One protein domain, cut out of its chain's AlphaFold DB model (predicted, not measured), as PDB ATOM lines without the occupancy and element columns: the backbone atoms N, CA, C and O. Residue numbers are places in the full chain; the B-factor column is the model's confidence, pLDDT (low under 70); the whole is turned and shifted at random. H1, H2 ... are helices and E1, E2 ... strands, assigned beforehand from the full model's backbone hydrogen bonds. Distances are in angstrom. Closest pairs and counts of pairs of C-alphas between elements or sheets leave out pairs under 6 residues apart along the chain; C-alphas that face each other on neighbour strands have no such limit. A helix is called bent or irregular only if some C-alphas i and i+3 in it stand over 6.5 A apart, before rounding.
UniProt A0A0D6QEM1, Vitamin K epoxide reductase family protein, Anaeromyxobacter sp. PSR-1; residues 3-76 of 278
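AT A GLANCE: This is residues 3 to 76 of the 278 residues of the protein "Vitamin K epoxide reductase family protein" of Anaeromyxobacter sp. PSR-1 (UniProt A0A0D6QEM1). A twisted four-stranded sheet has two helices, H1 and H3, over one of its faces, with the long H1 running along E1. The short helix H2 sits at one end of the longest axis and only grazes the sheet. The printed part has 74 residues, with three named helices and four named strands in the order E1 H1 E2 H2 E3 E4 H3; the sheet is mixed, in the order E2 E1 E3 E4. The class is mixed, helices and strands, in two layers, meaning helices on one face of a sheet. The whole is compact, with a radius of gyration of the C-alphas of 11.1 A and spans of 32 by 23 by 16 A.

HOW THE PARTS SIT: E1, residues 3 to 6, and E2, residues 32 to 36, are parallel neighbours at 13 degrees, with N 5 and O 34 2.8 A apart. Between them in the chain is H1, residues 11 to 27, completing a strand-helix-strand unit, two parallel neighbour strands joined through a helix, with a right-handed crossover. H1 is on the sheet at a height of 8.9 A and lies over E1 and, only just, over E2, on which 3 of its C-alphas fall. It runs along the strands, at 6 degrees to E1 on the local plane; its closest C-alphas to E2 are those of Glu 21 and Ala 33, 6.2 A. H2, residues 39 to 45, only grazes the sheet; its closest C-alphas to E1 are those of Val 39 and Val 6, 7.5 A. H1 and H2 are apart. E3, residues 52 to 55, is antiparallel to E1 at 159 degrees, with N 6 and O 52 2.8 A apart. E3 and E4, residues 58 to 62, form a hairpin at 152 degrees, with N 53 and O 61 2.8 A apart. H3, residues 68 to 75, lies over E3 on the same face as H1. H1 and H3 touch at Ala 23 and Ala 68, their closest C-alphas, 4.4 A, at a steep tilt of 62 degrees, the same way. Every O i to N i+4 pair is within hydrogen-bond range in H1; H3 has 3 of 4, and H2 has 0 of 3 but 3 of 4 O i to N i+3 pairs.

IN THESE COORDINATES: E1 begins at C-alpha 3, (-35.994, 38.753, -29.114), and is 9.8 A long. H1 measures 24.2 A and begins at C-alpha 11, (-37.098, 21.672, -23.985). E2 is 13.0 A long. H2, 10.9 A, is irregular, but only just: C-alphas 41 and 44 are 6.8 A apart. E3 measures 10.3 A and E4 11.4 A. H3, 10.4 A, ends at C-alpha 75, (-34.407, 40.478, -37.688).

THE WHOLE: The two C-alphas farthest apart, those of Gly 28 and Ala 48, are 32.2 A apart. The sheet is only just strongly twisted, its C-alphas up to 4.3 A off its best plane. The printed part has no cut and no long link. The mean pLDDT of the printed part is 88.9, and no printed residue is under 70.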
ATOM      1  N   ILE A   3     -35.276  39.996 -28.838       92.56
ATOM      2  CA  ILE A   3     -35.994  38.753 -29.114       92.56
ATOM      3  C   ILE A   3     -36.394  38.148 -27.778       92.56
ATOM      4  O   ILE A   3     -35.529  37.785 -26.983       92.56
ATOM      5  N   ARG A   4     -37.694  38.000 -27.537       91.94
ATOM      6  CA  ARG A   4     -38.205  37.408 -26.295       91.94
ATOM      7  C   ARG A   4     -38.864  36.071 -26.573       91.94
ATOM      8  O   ARG A   4     -39.773  35.974 -27.395       91.94
ATOM      9  N   VAL A   5     -38.414  35.039 -25.872       93.88
ATOM     10  CA  VAL A   5     -39.036  33.713 -25.872       93.88
ATOM     11  C   VAL A   5     -39.855  33.569 -24.596       93.88
ATOM     12  O   VAL A   5     -39.302  33.472 -23.503       93.88
ATOM     13  N   VAL A   6     -41.175  33.536 -24.729       90.94
ATOM     14  CA  VAL A   6     -42.101  33.391 -23.604       90.94
ATOM     15  C   VAL A   6     -42.509  31.926 -23.467       90.94
ATOM     16  O   VAL A   6     -43.033  31.308 -24.405       90.94
ATOM     17  N   GLY A   7     -42.262  31.353 -22.291       88.50
ATOM     18  CA  GLY A   7     -42.712  30.009 -21.945       88.50
ATOM     19  C   GLY A   7     -42.095  29.451 -20.665       88.50
ATOM     20  O   GLY A   7     -41.094  29.948 -20.148       88.50
ATOM     21  N   ALA A   8     -42.668  28.350 -20.178       85.75
ATOM     22  CA  ALA A   8     -42.322  27.712 -18.901       85.75
ATOM     23  C   ALA A   8     -40.923  27.049 -18.848       85.75
ATOM     24  O   ALA A   8     -40.628  26.281 -17.941       85.75
ATOM     25  N   GLY A   9     -40.054  27.280 -19.839       84.50
ATOM     26  CA  GLY A   9     -38.674  26.776 -19.824       84.50
ATOM     27  C   GLY A   9     -38.493  25.306 -20.231       84.50
ATOM     28  O   GLY A   9     -37.407  24.755 -20.048       84.50
ATOM     29  N   CYS A  10     -39.509  24.668 -20.825       89.69
ATOM     30  CA  CYS A  10     -39.413  23.300 -21.348       89.69
ATOM     31  C   CYS A  10     -38.373  23.167 -22.486       89.69
ATOM     32  O   CYS A  10     -37.854  24.161 -23.002       89.69
ATOM     33  N   ALA A  11     -38.090  21.937 -22.933       91.62
ATOM     34  CA  ALA A  11     -37.098  21.672 -23.985       91.62
ATOM     35  C   ALA A  11     -37.335  22.483 -25.277       91.62
ATOM     36  O   ALA A  11     -36.386  22.973 -25.885       91.62
ATOM     37  N   ARG A  12     -38.602  22.704 -25.662       92.81
ATOM     38  CA  ARG A  12     -38.954  23.530 -26.832       92.81
ATOM     39  C   ARG A  12     -38.618  25.012 -26.629       92.81
ATOM     40  O   ARG A  12     -38.179  25.655 -27.573       92.81
ATOM     41  N   CYS A  13     -38.783  25.542 -25.415       91.06
ATOM     42  CA  CYS A  13     -38.443  26.934 -25.098       91.06
ATOM     43  C   CYS A  13     -36.928  27.167 -25.127       91.06
ATOM     44  O   CYS A  13     -36.481  28.188 -25.638       91.06
ATOM     45  N   ARG A  14     -36.138  26.208 -24.622       92.81
ATOM     46  CA  ARG A  14     -34.668  26.271 -24.700       92.81
ATOM     47  C   ARG A  14     -34.186  26.241 -26.146       92.81
ATOM     48  O   ARG A  14     -33.446  27.125 -26.553       92.81
ATOM     49  N   ARG A  15     -34.730  25.325 -26.947       94.06
ATOM     50  CA  ARG A  15     -34.419  25.244 -28.377       94.06
ATOM     51  C   ARG A  15     -34.797  26.521 -29.137       94.06
ATOM     52  O   ARG A  15     -34.053  26.948 -30.005       94.06
ATOM     53  N   ALA A  16     -35.931  27.148 -28.819       93.94
ATOM     54  CA  ALA A  16     -36.317  28.421 -29.433       93.94
ATOM     55  C   ALA A  16     -35.350  29.566 -29.088       93.94
ATOM     56  O   ALA A  16     -35.095  30.409 -29.943       93.94
ATOM     57  N   LEU A  17     -34.791  29.577 -27.871       94.88
ATOM     58  CA  LEU A  17     -33.763  30.538 -27.473       94.88
ATOM     59  C   LEU A  17     -32.447  30.298 -28.231       94.88
ATOM     60  O   LEU A  17     -31.903  31.234 -28.805       94.88
ATOM     61  N   GLU A  18     -31.997  29.045 -28.330       95.75
ATOM     62  CA  GLU A  18     -30.800  28.674 -29.105       95.75
ATOM     63  C   GLU A  18     -30.933  29.045 -30.593       95.75
ATOM     64  O   GLU A  18     -30.002  29.565 -31.205       95.75
ATOM     65  N   GLU A  19     -32.096  28.797 -31.204       96.50
ATOM     66  CA  GLU A  19     -32.353  29.197 -32.592       96.50
ATOM     67  C   GLU A  19     -32.390  30.724 -32.748       96.50
ATOM     68  O   GLU A  19     -31.947  31.235 -33.776       96.50
ATOM     69  N   ALA A  20     -32.868  31.461 -31.738       94.38
ATOM     70  CA  ALA A  20     -32.837  32.921 -31.732       94.38
ATOM     71  C   ALA A  20     -31.405  33.468 -31.652       94.38
ATOM     72  O   ALA A  20     -31.058  34.361 -32.418       94.38
ATOM     73  N   GLU A  21     -30.544  32.903 -30.806       94.81
ATOM     74  CA  GLU A  21     -29.123  33.277 -30.726       94.81
ATOM     75  C   GLU A  21     -28.390  33.002 -32.045       94.81
ATOM     76  O   GLU A  21     -27.703  33.879 -32.580       94.81
ATOM     77  N   LYS A  22     -28.610  31.824 -32.644       94.44
ATOM     78  CA  LYS A  22     -28.099  31.504 -33.987       94.44
ATOM     79  C   LYS A  22     -28.607  32.495 -35.031       94.44
ATOM     80  O   LYS A  22     -27.854  32.883 -35.918       94.44
ATOM     81  N   ALA A  23     -29.868  32.913 -34.944       93.38
ATOM     82  CA  ALA A  23     -30.452  33.879 -35.867       93.38
ATOM     83  C   ALA A  23     -29.812  35.266 -35.757       93.38
ATOM     84  O   ALA A  23     -29.608  35.907 -36.785       93.38
ATOM     85  N   ILE A  24     -29.466  35.711 -34.543       91.56
ATOM     86  CA  ILE A  24     -28.739  36.967 -34.311       91.56
ATOM     87  C   ILE A  24     -27.361  36.898 -34.974       91.56
ATOM     88  O   ILE A  24     -27.011  37.792 -35.746       91.56
ATOM     89  N   ALA A  25     -26.624  35.804 -34.755       88.69
ATOM     90  CA  ALA A  25     -25.322  35.578 -35.384       88.69
ATOM     91  C   ALA A  25     -25.419  35.521 -36.921       88.69
ATOM     92  O   ALA A  25     -24.614  36.135 -37.616       88.69
ATOM     93  N   LEU A  26     -26.437  34.840 -37.459       87.75
ATOM     94  CA  LEU A  26     -26.695  34.746 -38.901       87.75
ATOM     95  C   LEU A  26     -27.107  36.081 -39.533       87.75
ATOM     96  O   LEU A  26     -26.814  36.320 -40.702       87.75
ATOM     97  N   ALA A  27     -27.840  36.922 -38.801       85.88
ATOM     98  CA  ALA A  27     -28.323  38.208 -39.291       85.88
ATOM     99  C   ALA A  27     -27.275  39.327 -39.171       85.88
ATOM    100  O   ALA A  27     -27.409  40.337 -39.859       85.88
ATOM    101  N   GLY A  28     -26.248  39.164 -38.326       85.00
ATOM    102  CA  GLY A  28     -25.193  40.163 -38.124       85.00
ATOM    103  C   GLY A  28     -25.696  41.468 -37.492       85.00
ATOM    104  O   GLY A  28     -25.125  42.526 -37.738       85.00
ATOM    105  N   VAL A  29     -26.789  41.410 -36.725       84.62
ATOM    106  CA  VAL A  29     -27.432  42.582 -36.105       84.62
ATOM    107  C   VAL A  29     -27.136  42.661 -34.610       84.62
ATOM    108  O   VAL A  29     -26.964  41.646 -33.940       84.62
ATOM    109  N   THR A  30     -27.143  43.871 -34.052       84.69
ATOM    110  CA  THR A  30     -27.069  44.080 -32.600       84.69
ATOM    111  C   THR A  30     -28.438  43.814 -31.960       84.69
ATOM    112  O   THR A  30     -29.316  44.685 -31.903       84.69
ATOM    113  N   ALA A  31     -28.639  42.583 -31.493       88.12
ATOM    114  CA  ALA A  31     -29.855  42.139 -30.819       88.12
ATOM    115  C   ALA A  31     -29.529  41.283 -29.587       88.12
ATOM    116  O   ALA A  31     -28.475  40.654 -29.532       88.12
ATOM    117  N   SER A  32     -30.441  41.240 -28.618       89.88
ATOM    118  CA  SER A  32     -30.363  40.358 -27.449       89.88
ATOM    119  C   SER A  32     -31.529  39.376 -27.450       89.88
ATOM    120  O   SER A  32     -32.668  39.777 -27.689       89.88
ATOM    121  N   ALA A  33     -31.252  38.104 -27.164       92.06
ATOM    122  CA  ALA A  33     -32.280  37.093 -26.953       92.06
ATOM    123  C   ALA A  33     -32.464  36.851 -25.449       92.06
ATOM    124  O   ALA A  33     -31.495  36.615 -24.731       92.06
ATOM    125  N   SER A  34     -33.701  36.915 -24.967       91.31
ATOM    126  CA  SER A  34     -34.049  36.651 -23.572       91.31
ATOM    127  C   SER A  34     -35.219  35.673 -23.490       91.31
ATOM    128  O   SER A  34     -36.025  35.533 -24.415       91.31
ATOM    129  N   ARG A  35     -35.304  34.944 -22.375       91.12
ATOM    130  CA  ARG A  35     -36.424  34.049 -22.079       91.12
ATOM    131  C   ARG A  35     -37.126  34.536 -20.826       91.12
ATOM    132  O   ARG A  35     -36.474  34.722 -19.804       91.12
ATOM    133  N   THR A  36     -38.445  34.649 -20.895       89.12
ATOM    134  CA  THR A  36     -39.293  34.948 -19.740       89.12
ATOM    135  C   THR A  36     -40.311  33.832 -19.534       89.12
ATOM    136  O   THR A  36     -40.745  33.169 -20.481       89.12
ATOM    137  N   SER A  37     -40.672  33.599 -18.279       85.12
ATOM    138  CA  SER A  37     -41.718  32.647 -17.893       85.12
ATOM    139  C   SER A  37     -42.990  33.352 -17.433       85.12
ATOM    140  O   SER A  37     -43.896  32.694 -16.929       85.12
ATOM    141  N   ASP A  38     -43.065  34.669 -17.626       84.31
ATOM    142  CA  ASP A  38     -44.242  35.448 -17.282       84.31
ATOM    143  C   ASP A  38     -45.397  35.144 -18.248       84.31
ATOM    144  O   ASP A  38     -45.405  35.527 -19.419       84.31
ATOM    145  N   VAL A  39     -46.384  34.410 -17.736       75.44
ATOM    146  CA  VAL A  39     -47.583  34.018 -18.483       75.44
ATOM    147  C   VAL A  39     -48.476  35.235 -18.763       75.44
ATOM    148  O   VAL A  39     -49.243  35.205 -19.727       75.44
ATOM    149  N   ALA A  40     -48.354  36.327 -17.993       80.69
ATOM    150  CA  ALA A  40     -49.135  37.545 -18.202       80.69
ATOM    151  C   ALA A  40     -48.893  38.154 -19.592       80.69
ATOM    152  O   ALA A  40     -49.820  38.693 -20.195       80.69
ATOM    153  N   GLU A  41     -47.692  37.981 -20.155       78.88
ATOM    154  CA  GLU A  41     -47.350  38.456 -21.499       78.88
ATOM    155  C   GLU A  41     -48.113  37.739 -22.624       78.88
ATOM    156  O   GLU A  41     -48.234  38.267 -23.728       78.88
ATOM    157  N   LEU A  42     -48.647  36.539 -22.367       79.50
ATOM    158  CA  LEU A  42     -49.366  35.737 -23.365       79.50
ATOM    159  C   LEU A  42     -50.855  36.091 -23.455       79.50
ATOM    160  O   LEU A  42     -51.472  35.891 -24.508       79.50
ATOM    161  N   ILE A  43     -51.432  36.618 -22.369       79.19
ATOM    162  CA  ILE A  43     -52.871  36.888 -22.234       79.19
ATOM    163  C   ILE A  43     -53.380  37.865 -23.311       79.19
ATOM    164  O   ILE A  43     -54.366  37.527 -23.976       79.19
ATOM    165  N   PRO A  44     -52.720  39.016 -23.580       81.25
ATOM    166  CA  PRO A  44     -53.193  39.970 -24.588       81.25
ATOM    167  C   PRO A  44     -53.269  39.380 -26.002       81.25
ATOM    168  O   PRO A  44     -54.079  39.814 -26.817       81.25
ATOM    169  N   PHE A  45     -52.445  38.369 -26.287       77.94
ATOM    170  CA  PHE A  45     -52.317  37.756 -27.607       77.94
ATOM    171  C   PHE A  45     -53.146  36.473 -27.771       77.94
ATOM    172  O   PHE A  45     -53.102  35.862 -28.837       77.94
ATOM    173  N   ARG A  46     -53.902  36.059 -26.738       84.56
ATOM    174  CA  ARG A  46     -54.730  34.834 -26.729       84.56
ATOM    175  C   ARG A  46     -53.955  33.583 -27.171       84.56
ATOM    176  O   ARG A  46     -54.468  32.739 -27.904       84.56
ATOM    177  N   ILE A  47     -52.697  33.472 -26.744       84.62
ATOM    178  CA  ILE A  47     -51.816  32.368 -27.131       84.62
ATOM    179  C   ILE A  47     -52.125  31.140 -26.272       84.62
ATOM    180  O   ILE A  47     -51.915  31.154 -25.064       84.62
ATOM    181  N   ALA A  48     -52.566  30.057 -26.913       81.12
ATOM    182  CA  ALA A  48     -52.857  28.794 -26.232       81.12
ATOM    183  C   ALA A  48     -51.619  27.899 -26.024       81.12
ATOM    184  O   ALA A  48     -51.645  26.999 -25.188       81.12
ATOM    185  N   SER A  49     -50.535  28.131 -26.778       84.44
ATOM    186  CA  SER A  49     -49.390  27.213 -26.844       84.44
ATOM    187  C   SER A  49     -48.047  27.941 -26.844       84.44
ATOM    188  O   SER A  49     -47.799  28.823 -27.665       84.44
ATOM    189  N   THR A  50     -47.136  27.503 -25.972       88.31
ATOM    190  CA  THR A  50     -45.736  27.965 -25.895       88.31
ATOM    191  C   THR A  50     -44.773  26.942 -26.522       88.31
ATOM    192  O   THR A  50     -45.095  25.751 -26.540       88.31
ATOM    193  N   PRO A  51     -43.579  27.334 -27.003       90.75
ATOM    194  CA  PRO A  51     -42.954  28.655 -26.892       90.75
ATOM    195  C   PRO A  51     -43.603  29.704 -27.797       90.75
ATOM    196  O   PRO A  51     -43.997  29.396 -28.921       90.75
ATOM    197  N   ALA A  52     -43.698  30.933 -27.295       91.38
ATOM    198  CA  ALA A  52     -44.029  32.109 -28.090       91.38
ATOM    199  C   ALA A  52     -42.763  32.944 -28.309       91.38
ATOM    200  O   ALA A  52     -42.003  33.167 -27.371       91.38
ATOM    201  N   VAL A  53     -42.518  33.374 -29.543       92.56
ATOM    202  CA  VAL A  53     -41.340  34.162 -29.920       92.56
ATOM    203  C   VAL A  53     -41.798  35.543 -30.361       92.56
ATOM    204  O   VAL A  53     -42.584  35.674 -31.306       92.56
ATOM    205  N   PHE A  54     -41.282  36.561 -29.687       89.88
ATOM    206  CA  PHE A  54     -41.523  37.968 -29.957       89.88
ATOM    207  C   PHE A  54     -40.247  38.630 -30.469       89.88
ATOM    208  O   PHE A  54     -39.153  38.300 -30.016       89.88
ATOM    209  N   VAL A  55     -40.395  39.585 -31.381       90.69
ATOM    210  CA  VAL A  55     -39.312  40.470 -31.834       90.69
ATOM    211  C   VAL A  55     -39.790  41.902 -31.645       90.69
ATOM    212  O   VAL A  55     -40.829  42.264 -32.196       90.69
ATOM    213  N   ASP A  56     -39.075  42.677 -30.829       88.06
ATOM    214  CA  ASP A  56     -39.410  44.058 -30.453       88.06
ATOM    215  C   ASP A  56     -40.882  44.202 -30.007       88.06
ATOM    216  O   ASP A  56     -41.621  45.082 -30.441       88.06
ATOM    217  N   GLY A  57     -41.343  43.262 -29.170       83.12
ATOM    218  CA  GLY A  57     -42.711  43.242 -28.637       83.12
ATOM    219  C   GLY A  57     -43.789  42.687 -29.579       83.12
ATOM    220  O   GLY A  57     -44.923  42.500 -29.145       83.12
ATOM    221  N   VAL A  58     -43.460  42.357 -30.831       85.00
ATOM    222  CA  VAL A  58     -44.409  41.796 -31.807       85.00
ATOM    223  C   VAL A  58     -44.331  40.272 -31.825       85.00
ATOM    224  O   VAL A  58     -43.260  39.708 -32.059       85.00
ATOM    225  N   LEU A  59     -45.469  39.596 -31.639       88.81
ATOM    226  CA  LEU A  59     -45.565  38.138 -31.746       88.81
ATOM    227  C   LEU A  59     -45.253  37.680 -33.179       88.81
ATOM    228  O   LEU A  59     -45.928  38.085 -34.126       88.81
ATOM    229  N   ARG A  60     -44.260  36.802 -33.341       92.25
ATOM    230  CA  ARG A  60     -43.887  36.220 -34.643       92.25
ATOM    231  C   ARG A  60     -44.273  34.754 -34.785       92.25
ATOM    232  O   ARG A  60     -44.595  34.310 -35.883       92.25
ATOM    233  N   SER A  61     -44.239  33.994 -33.694       92.19
ATOM    234  CA  SER A  61     -44.554  32.564 -33.695       92.19
ATOM    235  C   SER A  61     -45.070  32.121 -32.331       92.19
ATOM    236  O   SER A  61     -44.600  32.622 -31.313       92.19
ATOM    237  N   ALA A  62     -46.007  31.175 -32.307       91.88
ATOM    238  CA  ALA A  62     -46.547  30.573 -31.091       91.88
ATOM    239  C   ALA A  62     -46.737  29.061 -31.278       91.88
ATOM    240  O   ALA A  62     -47.091  28.598 -32.363       91.88
ATOM    241  N   GLY A  63     -46.481  28.283 -30.227       90.12
ATOM    242  CA  GLY A  63     -46.701  26.832 -30.192       90.12
ATOM    243  C   GLY A  63     -45.709  25.987 -30.998       90.12
ATOM    244  O   GLY A  63     -45.816  24.760 -30.996       90.12
ATOM    245  N   ARG A  64     -44.720  26.603 -31.651       93.00
ATOM    246  CA  ARG A  64     -43.674  25.909 -32.414       93.00
ATOM    247  C   ARG A  64     -42.315  26.566 -32.233       93.00
ATOM    248  O   ARG A  64     -42.221  27.733 -31.875       93.00
ATOM    249  N   VAL A  65     -41.266  25.806 -32.532       95.25
ATOM    250  CA  VAL A  65     -39.886  26.299 -32.555       95.25
ATOM    251  C   VAL A  65     -39.553  26.714 -33.995       95.25
ATOM    252  O   VAL A  65     -39.402  25.828 -34.839       95.25
ATOM    253  N   PRO A  66     -39.505  28.020 -34.317       93.50
ATOM    254  CA  PRO A  66     -39.039  28.487 -35.621       93.50
ATOM    255  C   PRO A  66     -37.541  28.205 -35.792       93.50
ATOM    256  O   PRO A  66     -36.801  28.105 -34.815       93.50
ATOM    257  N   THR A  67     -37.096  28.061 -37.038       95.75
ATOM    258  CA  THR A  67     -35.670  27.830 -37.343       95.75
ATOM    259  C   THR A  67     -34.874  29.131 -37.275       95.75
ATOM    260  O   THR A  67     -35.425  30.206 -37.514       95.75
ATOM    261  N   ALA A  68     -33.562  29.058 -37.054       93.88
ATOM    262  CA  ALA A  68     -32.691  30.231 -37.022       93.88
ATOM    263  C   ALA A  68     -32.779  31.073 -38.306       93.88
ATOM    264  O   ALA A  68     -32.767  32.300 -38.253       93.88
ATOM    265  N   ARG A  69     -32.945  30.434 -39.474       89.69
ATOM    266  CA  ARG A  69     -33.127  31.135 -40.759       89.69
ATOM    267  C   ARG A  69     -34.453  31.895 -40.823       89.69
ATOM    268  O   ARG A  69     -34.503  32.994 -41.373       89.69
ATOM    269  N   GLU A  70     -35.508  31.309 -40.269       90.19
ATOM    270  CA  GLU A  70     -36.823  31.933 -40.177       90.19
ATOM    271  C   GLU A  70     -36.794  33.125 -39.215       90.19
ATOM    272  O   GLU A  70     -37.201  34.220 -39.594       90.19
ATOM    273  N   ILE A  71     -36.213  32.959 -38.025       93.31
ATOM    274  CA  ILE A  71     -36.050  34.053 -37.060       93.31
ATOM    275  C   ILE A  71     -35.186  35.170 -37.663       93.31
ATOM    276  O   ILE A  71     -35.568  36.336 -37.605       93.31
ATOM    277  N   ALA A  72     -34.083  34.837 -38.340       90.81
ATOM    278  CA  ALA A  72     -33.213  35.815 -38.995       90.81
ATOM    279  C   ALA A  72     -33.938  36.624 -40.085       90.81
ATOM    280  O   ALA A  72     -33.545  37.752 -40.375       90.81
ATOM    281  N   SER A  73     -35.007  36.087 -40.687       88.44
ATOM    282  CA  SER A  73     -35.837  36.837 -41.641       88.44
ATOM    283  C   SER A  73     -36.659  37.948 -40.978       88.44
ATOM    284  O   SER A  73     -36.962  38.941 -41.631       88.44
ATOM    285  N   TRP A  74     -36.972  37.815 -39.683       89.75
ATOM    286  CA  TRP A  74     -37.679  38.830 -38.893       89.75
ATOM    287  C   TRP A  74     -36.745  39.908 -38.336       89.75
ATOM    288  O   TRP A  74     -37.215  40.991 -38.004       89.75
ATOM    289  N   LEU A  75     -35.450  39.589 -38.215       87.69
ATOM    290  CA  LEU A  75     -34.407  40.478 -37.688       87.69
ATOM    291  C   LEU A  75     -33.770  41.356 -38.753       87.69
ATOM    292  O   LEU A  75     -33.228  42.416 -38.442       87.69
ATOM    293  N   ARG A  76     -33.816  40.928 -40.018       74.12
ATOM    294  CA  ARG A  76     -33.450  41.835 -41.098       74.12
ATOM    295  C   ARG A  76     -34.442  43.000 -41.060       74.12
ATOM    296  O   ARG A  76     -35.647  42.733 -41.027       74.12
TER     297      ARG A  76